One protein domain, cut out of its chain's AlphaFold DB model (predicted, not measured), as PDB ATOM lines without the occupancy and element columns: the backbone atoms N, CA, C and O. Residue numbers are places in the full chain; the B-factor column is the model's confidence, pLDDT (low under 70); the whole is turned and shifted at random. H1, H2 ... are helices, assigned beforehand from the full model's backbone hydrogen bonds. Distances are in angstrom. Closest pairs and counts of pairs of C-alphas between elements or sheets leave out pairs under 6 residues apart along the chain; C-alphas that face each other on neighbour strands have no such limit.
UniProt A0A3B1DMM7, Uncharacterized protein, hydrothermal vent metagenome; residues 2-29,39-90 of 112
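What this domain is: This is residues 2 to 29 and 39 to 90 of the 112 residues of an uncharacterized protein of hydrothermal vent metagenome (UniProt A0A3B1DMM7). This is an extended string of three separate helices, with the longest, H1, as a free arm at one end, H2 and a wide loop between the ends, and H3 toward the other end. No two helices pack on each other, and the 24 residues 51 to 74 make the loop from H2 to H3. The printed part has 80 residues, with three named helices in the order H1, H2, H3 and no named strand; the class is all helix, with 40 residues in the helices. The whole is extended, a rod with a radius of gyration of the C-alphas of 21.0 A and spans of 73 by 31 by 17 A.

How they stand to each other: The longest helix, H1, residues 2 to 19, touches no helix and stands free over its residues 2 to 19. H2, residues 40 to 50, is apart from H1. H3, residues 75 to 85, is apart from both H1 and H2. Residues 82 to 87 also stand free, of which 82 to 85 belong to H3. The N-to-C directions of H1, H2 and H3 have y components of 0.99, 0.86 and 0.95. In H1, H2 and H3 every O i to N i+4 pair is within hydrogen-bond range.

Where its parts are: H1 runs 25.8 A from C-alpha 2 at (36.860, -71.833, 25.376) to C-alpha 19. H2 begins with C-alpha 40 at (41.164, -35.240, 49.524) and is 15.5 A long. H3 is 15.3 A long and ends with C-alpha 85 at (30.805, -7.563, 47.443).

The domain as a whole: The two C-alphas farthest apart, those of Leu 2 and Arg 88, are 73.3 A apart. Residues 30 to 38 are not printed, and C-alphas 29 and 39 are 17.4 A apart across the cut, which lies in the link from H1 to H2. The link from H2 to H3 is long. The mean pLDDT of the printed part is 74.5, with residues 19 to 29, 52 to 54, 56 to 63 and 87 to 90 under 70.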
ATOM      1  N   LEU A   2      36.385 -72.681  24.260       81.44
ATOM      2  CA  LEU A   2      36.860 -71.833  25.376       81.44
ATOM      3  C   LEU A   2      37.898 -70.760  24.979       81.44
ATOM      4  O   LEU A   2      37.805 -69.614  25.399       81.44
ATOM      5  N   ARG A   3      38.854 -71.100  24.102       84.81
ATOM      6  CA  ARG A   3      39.882 -70.157  23.622       84.81
ATOM      7  C   ARG A   3      39.335 -69.032  22.733       84.81
ATOM      8  O   ARG A   3      39.949 -67.974  22.673       84.81
ATOM      9  N   LEU A   4      38.217 -69.252  22.034       83.06
ATOM     10  CA  LEU A   4      37.558 -68.209  21.234       83.06
ATOM     11  C   LEU A   4      36.766 -67.252  22.131       83.06
ATOM     12  O   LEU A   4      36.857 -66.044  21.949       83.06
ATOM     13  N   LEU A   5      36.072 -67.797  23.136       85.81
ATOM     14  CA  LEU A   5      35.367 -67.016  24.157       85.81
ATOM     15  C   LEU A   5      36.326 -66.128  24.959       85.81
ATOM     16  O   LEU A   5      36.053 -64.953  25.160       85.81
ATOM     17  N   LEU A   6      37.489 -66.654  25.355       91.38
ATOM     18  CA  LEU A   6      38.476 -65.866  26.095       91.38
ATOM     19  C   LEU A   6      39.012 -64.685  25.266       91.38
ATOM     20  O   LEU A   6      39.170 -63.582  25.780       91.38
ATOM     21  N   LYS A   7      39.242 -64.897  23.963       91.44
ATOM     22  CA  LYS A   7      39.701 -63.844  23.047       91.44
ATOM     23  C   LYS A   7      38.651 -62.752  22.848       91.44
ATOM     24  O   LYS A   7      39.017 -61.581  22.862       91.44
ATOM     25  N   SER A   8      37.373 -63.109  22.684       89.12
ATOM     26  CA  SER A   8      36.314 -62.107  22.519       89.12
ATOM     27  C   SER A   8      36.089 -61.299  23.797       89.12
ATOM     28  O   SER A   8      35.916 -60.088  23.718       89.12
ATOM     29  N   VAL A   9      36.175 -61.937  24.969       93.12
ATOM     30  CA  VAL A   9      36.076 -61.256  26.268       93.12
ATOM     31  C   VAL A   9      37.245 -60.293  26.474       93.12
ATOM     32  O   VAL A   9      37.017 -59.137  26.815       93.12
ATOM     33  N   CYS A  10      38.487 -60.707  26.196       91.38
ATOM     34  CA  CYS A  10      39.633 -59.797  26.268       91.38
ATOM     35  C   CYS A  10      39.486 -58.607  25.310       91.38
ATOM     36  O   CYS A  10      39.749 -57.474  25.704       91.38
ATOM     37  N   LEU A  11      39.029 -58.841  24.075       92.12
ATOM     38  CA  LEU A  11      38.816 -57.772  23.098       92.12
ATOM     39  C   LEU A  11      37.718 -56.790  23.553       92.12
ATOM     40  O   LEU A  11      37.870 -55.577  23.411       92.12
ATOM     41  N   ALA A  12      36.636 -57.301  24.143       88.75
ATOM     42  CA  ALA A  12      35.560 -56.487  24.704       88.75
ATOM     43  C   ALA A  12      36.049 -55.628  25.884       88.75
ATOM     44  O   ALA A  12      35.758 -54.439  25.951       88.75
ATOM     45  N   ILE A  13      36.860 -56.194  26.782       86.88
ATOM     46  CA  ILE A  13      37.433 -55.449  27.913       86.88
ATOM     47  C   ILE A  13      38.362 -54.332  27.416       86.88
ATOM     48  O   ILE A  13      38.268 -53.201  27.886       86.88
ATOM     49  N   VAL A  14      39.221 -54.622  26.435       86.94
ATOM     50  CA  VAL A  14      40.155 -53.636  25.864       86.94
ATOM     51  C   VAL A  14      39.408 -52.497  25.168       86.94
ATOM     52  O   VAL A  14      39.756 -51.334  25.348       86.94
ATOM     53  N   THR A  15      38.353 -52.802  24.412       82.56
ATOM     54  CA  THR A  15      37.558 -51.775  23.716       82.56
ATOM     55  C   THR A  15      36.771 -50.886  24.680       82.56
ATOM     56  O   THR A  15      36.732 -49.675  24.476       82.56
ATOM     57  N   ILE A  16      36.221 -51.437  25.768       78.38
ATOM     58  CA  ILE A  16      35.554 -50.647  26.819       78.38
ATOM     59  C   ILE A  16      36.563 -49.762  27.564       78.38
ATOM     60  O   ILE A  16      36.293 -48.582  27.791       78.38
ATOM     61  N   ALA A  17      37.742 -50.296  27.895       75.81
ATOM     62  CA  ALA A  17      38.800 -49.533  28.554       75.81
ATOM     63  C   ALA A  17      39.308 -48.367  27.685       75.81
ATOM     64  O   ALA A  17      39.551 -47.279  28.197       75.81
ATOM     65  N   LEU A  18      39.414 -48.568  26.366       73.12
ATOM     66  CA  LEU A  18      39.825 -47.528  25.417       73.12
ATOM     67  C   LEU A  18      38.712 -46.511  25.123       73.12
ATOM     68  O   LEU A  18      39.002 -45.336  24.907       73.12
ATOM     69  N   GLY A  19      37.441 -46.926  25.146       68.12
ATOM     70  CA  GLY A  19      36.297 -46.033  24.935       68.12
ATOM     71  C   GLY A  19      36.184 -44.936  25.999       68.12
ATOM     72  O   GLY A  19      35.814 -43.806  25.684       68.12
ATOM     73  N   GLY A  20      36.593 -45.230  27.238       61.06
ATOM     74  CA  GLY A  20      36.661 -44.244  28.321       61.06
ATOM     75  C   GLY A  20      37.691 -43.127  28.102       61.06
ATOM     76  O   GLY A  20      37.580 -42.076  28.728       61.06
ATOM     77  N   CYS A  21      38.657 -43.311  27.193       65.81
ATOM     78  CA  CYS A  21      39.705 -42.328  26.906       65.81
ATOM     79  C   CYS A  21      39.295 -41.265  25.874       65.81
ATOM     80  O   CYS A  21      39.988 -40.260  25.738       65.81
ATOM     81  N   LEU A  22      38.194 -41.467  25.143       67.25
ATOM     82  CA  LEU A  22      37.797 -40.599  24.026       67.25
ATOM     83  C   LEU A  22      37.012 -39.352  24.454       67.25
ATOM     84  O   LEU A  22      36.818 -38.453  23.640       67.25
ATOM     85  N   ASN A  23      36.556 -39.281  25.708       66.56
ATOM     86  CA  ASN A  23      35.717 -38.186  26.183       66.56
ATOM     87  C   ASN A  23      36.359 -37.454  27.364       66.56
ATOM     88  O   ASN A  23      36.304 -37.926  28.497       66.56
ATOM     89  N   SER A  24      36.891 -36.258  27.102       61.50
ATOM     90  CA  SER A  24      37.518 -35.377  28.096       61.50
ATOM     91  C   SER A  24      36.610 -35.009  29.277       61.50
ATOM     92  O   SER A  24      37.118 -34.628  30.328       61.50
ATOM     93  N   HIS A  25      35.285 -35.154  29.152       60.78
ATOM     94  CA  HIS A  25      34.366 -34.984  30.282       60.78
ATOM     95  C   HIS A  25      34.413 -36.139  31.290       60.78
ATOM     96  O   HIS A  25      34.070 -35.952  32.460       60.78
ATOM     97  N   THR A  26      34.814 -37.337  30.860       63.91
ATOM     98  CA  THR A  26      34.892 -38.528  31.715       63.91
ATOM     99  C   THR A  26      36.319 -38.913  32.075       63.91
ATOM    100  O   THR A  26      36.508 -39.559  33.107       63.91
ATOM    101  N   THR A  27      37.316 -38.506  31.285       66.25
ATOM    102  CA  THR A  27      38.726 -38.793  31.562       66.25
ATOM    103  C   THR A  27      39.306 -37.808  32.570       66.25
ATOM    104  O   THR A  27      39.364 -36.605  32.332       66.25
ATOM    105  N   GLN A  28      39.800 -38.335  33.686       65.81
ATOM    106  CA  GLN A  28      40.673 -37.613  34.606       65.81
ATOM    107  C   GLN A  28      42.067 -38.231  34.478       65.81
ATOM    108  O   GLN A  28      42.185 -39.454  34.368       65.81
ATOM    109  N   MET A  29      43.121 -37.410  34.432       66.19
ATOM    110  CA  MET A  29      44.477 -37.958  34.471       66.19
ATOM    111  C   MET A  29      44.660 -38.708  35.794       66.19
ATOM    112  O   MET A  29      44.234 -38.184  36.825       66.19
ATOM    113  N   ASN A  39      45.671 -34.906  50.800       76.00
ATOM    114  CA  ASN A  39      44.449 -35.010  51.577       76.00
ATOM    115  C   ASN A  39      43.270 -34.619  50.658       76.00
ATOM    116  O   ASN A  39      43.267 -33.485  50.169       76.00
ATOM    117  N   PRO A  40      42.276 -35.500  50.443       74.25
ATOM    118  CA  PRO A  40      41.164 -35.240  49.524       74.25
ATOM    119  C   PRO A  40      40.348 -33.997  49.906       74.25
ATOM    120  O   PRO A  40      39.770 -33.337  49.043       74.25
ATOM    121  N   GLU A  41      40.327 -33.625  51.189       76.44
ATOM    122  CA  GLU A  41      39.668 -32.395  51.642       76.44
ATOM    123  C   GLU A  41      40.403 -31.134  51.166       76.44
ATOM    124  O   GLU A  41      39.770 -30.127  50.850       76.44
ATOM    125  N   ILE A  42      41.734 -31.187  51.060       77.69
ATOM    126  CA  ILE A  42      42.544 -30.068  50.561       77.69
ATOM    127  C   ILE A  42      42.321 -29.904  49.063       77.69
ATOM    128  O   ILE A  42      42.088 -28.794  48.600       77.69
ATOM    129  N   GLU A  43      42.320 -31.003  48.314       76.69
ATOM    130  CA  GLU A  43      42.041 -30.972  46.879       76.69
ATOM    131  C   GLU A  43      40.650 -30.378  46.611       76.69
ATOM    132  O   GLU A  43      40.501 -29.430  45.838       76.69
ATOM    133  N   LYS A  44      39.635 -30.848  47.342       75.88
ATOM    134  CA  LYS A  44      38.269 -30.330  47.245       75.88
ATOM    135  C   LYS A  44      38.199 -28.831  47.533       75.88
ATOM    136  O   LYS A  44      37.562 -28.095  46.780       75.88
ATOM    137  N   ARG A  45      38.864 -28.370  48.593       76.81
ATOM    138  CA  ARG A  45      38.883 -26.951  48.961       76.81
ATOM    139  C   ARG A  45      39.673 -26.106  47.953       76.81
ATOM    140  O   ARG A  45      39.319 -24.955  47.715       76.81
ATOM    141  N   SER A  46      40.690 -26.676  47.304       78.94
ATOM    142  CA  SER A  46      41.424 -26.006  46.225       78.94
ATOM    143  C   SER A  46      40.512 -25.683  45.041       78.94
ATOM    144  O   SER A  46      40.574 -24.576  44.505       78.94
ATOM    145  N   TYR A  47      39.598 -26.597  44.691       77.94
ATOM    146  CA  TYR A  47      38.629 -26.358  43.627       77.94
ATOM    147  C   TYR A  47      37.683 -25.215  43.984       77.94
ATOM    148  O   TYR A  47      37.446 -24.351  43.151       77.94
ATOM    149  N   GLU A  48      37.220 -25.139  45.233       75.94
ATOM    150  CA  GLU A  48      36.358 -24.041  45.690       75.94
ATOM    151  C   GLU A  48      37.051 -22.669  45.617       75.94
ATOM    152  O   GLU A  48      36.403 -21.669  45.289       75.94
ATOM    153  N   LEU A  49      38.357 -22.612  45.906       76.06
ATOM    154  CA  LEU A  49      39.149 -21.380  45.869       76.06
ATOM    155  C   LEU A  49      39.446 -20.922  44.434       76.06
ATOM    156  O   LEU A  49      39.388 -19.727  44.150       76.06
ATOM    157  N   HIS A  50      39.758 -21.864  43.543       77.81
ATOM    158  CA  HIS A  50      40.233 -21.578  42.185       77.81
ATOM    159  C   HIS A  50      39.159 -21.547  41.112       77.81
ATOM    160  O   HIS A  50      39.470 -21.229  39.966       77.81
ATOM    161  N   ASP A  51      37.920 -21.871  41.458       76.94
ATOM    162  CA  ASP A  51      36.817 -21.842  40.515       76.94
ATOM    163  C   ASP A  51      36.547 -20.416  40.000       76.94
ATOM    164  O   ASP A  51      36.155 -19.544  40.789       76.94
ATOM    165  N   PRO A  52      36.721 -20.162  38.689       69.06
ATOM    166  CA  PRO A  52      36.430 -18.857  38.111       69.06
ATOM    167  C   PRO A  52      34.922 -18.567  38.006       69.06
ATOM    168  O   PRO A  52      34.554 -17.405  37.848       69.06
ATOM    169  N   TYR A  53      34.050 -19.580  38.107       68.69
ATOM    170  CA  TYR A  53      32.597 -19.455  37.917       68.69
ATOM    171  C   TYR A  53      31.806 -19.925  39.146       68.69
ATOM    172  O   TYR A  53      31.020 -20.863  39.061       68.69
ATOM    173  N   PRO A  54      31.976 -19.301  40.317       64.81
ATOM    174  CA  PRO A  54      31.562 -19.884  41.594       64.81
ATOM    175  C   PRO A  54      30.058 -20.065  41.809       64.81
ATOM    176  O   PRO A  54      29.660 -20.811  42.708       64.81
ATOM    177  N   ASP A  55      29.228 -19.402  41.009       71.25
ATOM    178  CA  ASP A  55      27.782 -19.545  41.047       71.25
ATOM    179  C   ASP A  55      27.271 -20.053  39.692       71.25
ATOM    180  O   ASP A  55      27.548 -19.477  38.641       71.25
ATOM    181  N   GLU A  56      26.530 -21.163  39.715       66.88
ATOM    182  CA  GLU A  56      25.944 -21.754  38.499       66.88
ATOM    183  C   GLU A  56      24.862 -20.864  37.894       66.88
ATOM    184  O   GLU A  56      24.542 -20.998  36.715       66.88
ATOM    185  N   LEU A  57      24.294 -19.965  38.700       68.94
ATOM    186  CA  LEU A  57      23.304 -18.991  38.255       68.94
ATOM    187  C   LEU A  57      23.957 -17.725  37.688       68.94
ATOM    188  O   LEU A  57      23.296 -16.952  36.992       68.94
ATOM    189  N   SER A  58      25.245 -17.497  37.972       63.81
ATOM    190  CA  SER A  58      25.970 -16.326  37.489       63.81
ATOM    191  C   SER A  58      26.646 -16.636  36.156       63.81
ATOM    192  O   SER A  58      27.766 -17.140  36.098       63.81
ATOM    193  N   GLY A  59      25.955 -16.310  35.068       66.88
ATOM    194  CA  GLY A  59      26.492 -16.389  33.713       66.88
ATOM    195  C   GLY A  59      25.871 -17.493  32.857       66.88
ATOM    196  O   GLY A  59      25.028 -18.265  33.313       66.88
ATOM    197  N   PRO A  60      26.234 -17.539  31.567       64.38
ATOM    198  CA  PRO A  60      25.718 -18.546  30.656       64.38
ATOM    199  C   PRO A  60      26.233 -19.932  31.056       64.38
ATOM    200  O   PRO A  60      27.428 -20.111  31.286       64.38
ATOM    201  N   SER A  61      25.345 -20.931  31.093       69.56
ATOM    202  CA  SER A  61      25.757 -22.330  31.245       69.56
ATOM    203  C   SER A  61      26.590 -22.725  30.029       69.56
ATOM    204  O   SER A  61      26.068 -22.924  28.933       69.56
ATOM    205  N   THR A  62      27.909 -22.783  30.202       67.38
ATOM    206  CA  THR A  62      28.840 -23.017  29.094       67.38
ATOM    207  C   THR A  62      28.979 -24.493  28.734       67.38
ATOM    208  O   THR A  62      29.682 -24.798  27.777       67.38
ATOM    209  N   MET A  63      28.364 -25.418  29.490       67.38
ATOM    210  CA  MET A  63      28.541 -26.886  29.399       67.38
ATOM    211  C   MET A  63      30.008 -27.375  29.427       67.38
ATOM    212  O   MET A  63      30.261 -28.573  29.411       67.38
ATOM    213  N   ALA A  64      30.975 -26.460  29.515       70.12
ATOM    214  CA  ALA A  64      32.408 -26.676  29.378       70.12
ATOM    215  C   ALA A  64      33.141 -26.533  30.720       70.12
ATOM    216  O   ALA A  64      34.367 -26.431  30.760       70.12
ATOM    217  N   ARG A  65      32.397 -26.503  31.832       74.12
ATOM    218  CA  ARG A  65      32.992 -26.457  33.164       74.12
ATOM    219  C   ARG A  65      33.781 -27.749  33.406       74.12
ATOM    220  O   ARG A  65      33.228 -28.837  33.219       74.12
ATOM    221  N   PRO A  66      35.049 -27.667  33.840       74.00
ATOM    222  CA  PRO A  66      35.788 -28.860  34.219       74.00
ATOM    223  C   PRO A  66      35.065 -29.595  35.349       74.00
ATOM    224  O   PRO A  66      34.600 -28.975  36.303       74.00
ATOM    225  N   ARG A  67      35.015 -30.929  35.270       72.50
ATOM    226  CA  ARG A  67      34.283 -31.785  36.220       72.50
ATOM    227  C   ARG A  67      34.656 -31.531  37.686       72.50
ATOM    228  O   ARG A  67      33.799 -31.638  38.559       72.50
ATOM    229  N   ALA A  68      35.912 -31.171  37.943       73.06
ATOM    230  CA  ALA A  68      36.416 -30.813  39.266       73.06
ATOM    231  C   ALA A  68      35.684 -29.615  39.909       73.06
ATOM    232  O   ALA A  68      35.541 -29.573  41.128       73.06
ATOM    233  N   PHE A  69      35.148 -28.697  39.101       73.50
ATOM    234  CA  PHE A  69      34.430 -27.501  39.554       73.50
ATOM    235  C   PHE A  69      32.905 -27.674  39.573       73.50
ATOM    236  O   PHE A  69      32.178 -26.726  39.837       73.50
ATOM    237  N   ASN A  70      32.372 -28.877  39.335       73.00
ATOM    238  CA  ASN A  70      30.919 -29.104  39.402       73.00
ATOM    239  C   ASN A  70      30.342 -28.952  40.820       73.00
ATOM    240  O   ASN A  70      29.126 -28.930  40.991       73.00
ATOM    241  N   LYS A  71      31.182 -28.895  41.858       72.94
ATOM    242  CA  LYS A  71      30.714 -28.648  43.222       72.94
ATOM    243  C   LYS A  71      30.552 -27.147  43.440       72.94
ATOM    244  O   LYS A  71      31.534 -26.415  43.461       72.94
ATOM    245  N   GLN A  72      29.313 -26.715  43.672       71.25
ATOM    246  CA  GLN A  72      29.029 -25.352  44.117       71.25
ATOM    247  C   GLN A  72      29.659 -25.061  45.486       71.25
ATOM    248  O   GLN A  72      29.698 -25.927  46.367       71.25
ATOM    249  N   ARG A  73      30.045 -23.796  45.694       75.38
ATOM    250  CA  ARG A  73      30.432 -23.287  47.014       75.38
ATOM    251  C   ARG A  73      29.303 -23.471  48.028       75.38
ATOM    252  O   ARG A  73      28.114 -23.317  47.717       75.38
ATOM    253  N   THR A  74      29.687 -23.744  49.273       77.38
ATOM    254  CA  THR A  74      28.742 -23.847  50.391       77.38
ATOM    255  C   THR A  74      27.912 -22.567  50.522       77.38
ATOM    256  O   THR A  74      28.355 -21.466  50.179       77.38
ATOM    257  N   ARG A  75      26.675 -22.702  51.016       78.81
ATOM    258  CA  ARG A  75      25.757 -21.564  51.194       78.81
ATOM    259  C   ARG A  75      26.384 -20.461  52.049       78.81
ATOM    260  O   ARG A  75      26.243 -19.287  51.719       78.81
ATOM    261  N   ASP A  76      27.106 -20.845  53.097       77.25
ATOM    262  CA  ASP A  76      27.759 -19.914  54.017       77.25
ATOM    263  C   ASP A  76      28.867 -19.123  53.324       77.25
ATOM    264  O   ASP A  76      28.961 -17.907  53.496       77.25
ATOM    265  N   ARG A  77      29.664 -19.788  52.476       76.31
ATOM    266  CA  ARG A  77      30.712 -19.128  51.699       76.31
ATOM    267  C   ARG A  77      30.127 -18.146  50.688       76.31
ATOM    268  O   ARG A  77      30.595 -17.012  50.625       76.31
ATOM    269  N   ARG A  78      29.068 -18.535  49.968       77.81
ATOM    270  CA  ARG A  78      28.360 -17.637  49.038       77.81
ATOM    271  C   ARG A  78      27.783 -16.417  49.750       77.81
ATOM    272  O   ARG A  78      27.977 -15.298  49.293       77.81
ATOM    273  N   ALA A  79      27.129 -16.616  50.894       80.00
ATOM    274  CA  ALA A  79      26.582 -15.516  51.683       80.00
ATOM    275  C   ALA A  79      27.681 -14.576  52.211       80.00
ATOM    276  O   ALA A  79      27.487 -13.363  52.246       80.00
ATOM    277  N   PHE A  80      28.835 -15.115  52.615       78.25
ATOM    278  CA  PHE A  80      29.987 -14.315  53.030       78.25
ATOM    279  C   PHE A  80      30.558 -13.478  51.874       78.25
ATOM    280  O   PHE A  80      30.745 -12.274  52.028       78.25
ATOM    281  N   GLU A  81      30.782 -14.092  50.710       76.38
ATOM    282  CA  GLU A  81      31.291 -13.414  49.508       76.38
ATOM    283  C   GLU A  81      30.318 -12.343  49.004       76.38
ATOM    284  O   GLU A  81      30.735 -11.229  48.697       76.38
ATOM    285  N   GLN A  82      29.015 -12.633  49.011       79.12
ATOM    286  CA  GLN A  82      27.980 -11.662  48.670       79.12
ATOM    287  C   GLN A  82      28.013 -10.451  49.614       79.12
ATOM    288  O   GLN A  82      28.028  -9.313  49.155       79.12
ATOM    289  N   ARG A  83      28.104 -10.670  50.933       76.38
ATOM    290  CA  ARG A  83      28.233  -9.566  51.904       76.38
ATOM    291  C   ARG A  83      29.514  -8.757  51.706       76.38
ATOM    292  O   ARG A  83      29.506  -7.555  51.966       76.38
ATOM    293  N   ALA A  84      30.607  -9.401  51.292       74.50
ATOM    294  CA  ALA A  84      31.861  -8.721  50.984       74.50
ATOM    295  C   ALA A  84      31.727  -7.829  49.738       74.50
ATOM    296  O   ALA A  84      32.133  -6.670  49.785       74.50
ATOM    297  N   LEU A  85      31.093  -8.327  48.668       71.31
ATOM    298  CA  LEU A  85      30.805  -7.563  47.443       71.31
ATOM    299  C   LEU A  85      29.842  -6.394  47.688       71.31
ATOM    300  O   LEU A  85      30.025  -5.313  47.140       71.31
ATOM    301  N   GLU A  86      28.844  -6.588  48.549       80.62
ATOM    302  CA  GLU A  86      27.896  -5.546  48.961       80.62
ATOM    303  C   GLU A  86      28.515  -4.509  49.919       80.62
ATOM    304  O   GLU A  86      27.832  -3.580  50.350       80.62
ATOM    305  N   GLY A  87      29.787  -4.670  50.309       68.75
ATOM    306  CA  GLY A  87      30.472  -3.791  51.262       68.75
ATOM    307  C   GLY A  87      29.925  -3.872  52.693       68.75
ATOM    308  O   GLY A  87      30.290  -3.066  53.545       68.75
ATOM    309  N   ARG A  88      29.054  -4.846  52.985       66.38
ATOM    310  CA  ARG A  88      28.329  -4.996  54.261       66.38
ATOM    311  C   ARG A  88      29.005  -5.950  55.252       66.38
ATOM    312  O   ARG A  88      28.427  -6.245  56.294       66.38
ATOM    313  N   GLY A  89      30.192  -6.469  54.930       56.53
ATOM    314  CA  GLY A  89      30.683  -7.712  55.534       56.53
ATOM    315  C   GLY A  89      32.123  -7.767  56.036       56.53
ATOM    316  O   GLY A  89      32.537  -8.859  56.410       56.53
ATOM    317  N   ILE A  90      32.890  -6.673  56.078       57.94
ATOM    318  CA  ILE A  90      34.226  -6.709  56.703       57.94
ATOM    319  C   ILE A  90      34.143  -6.044  58.084       57.94
ATOM    320  O   ILE A  90      34.368  -4.833  58.181       57.94
TER     321      ILE A  90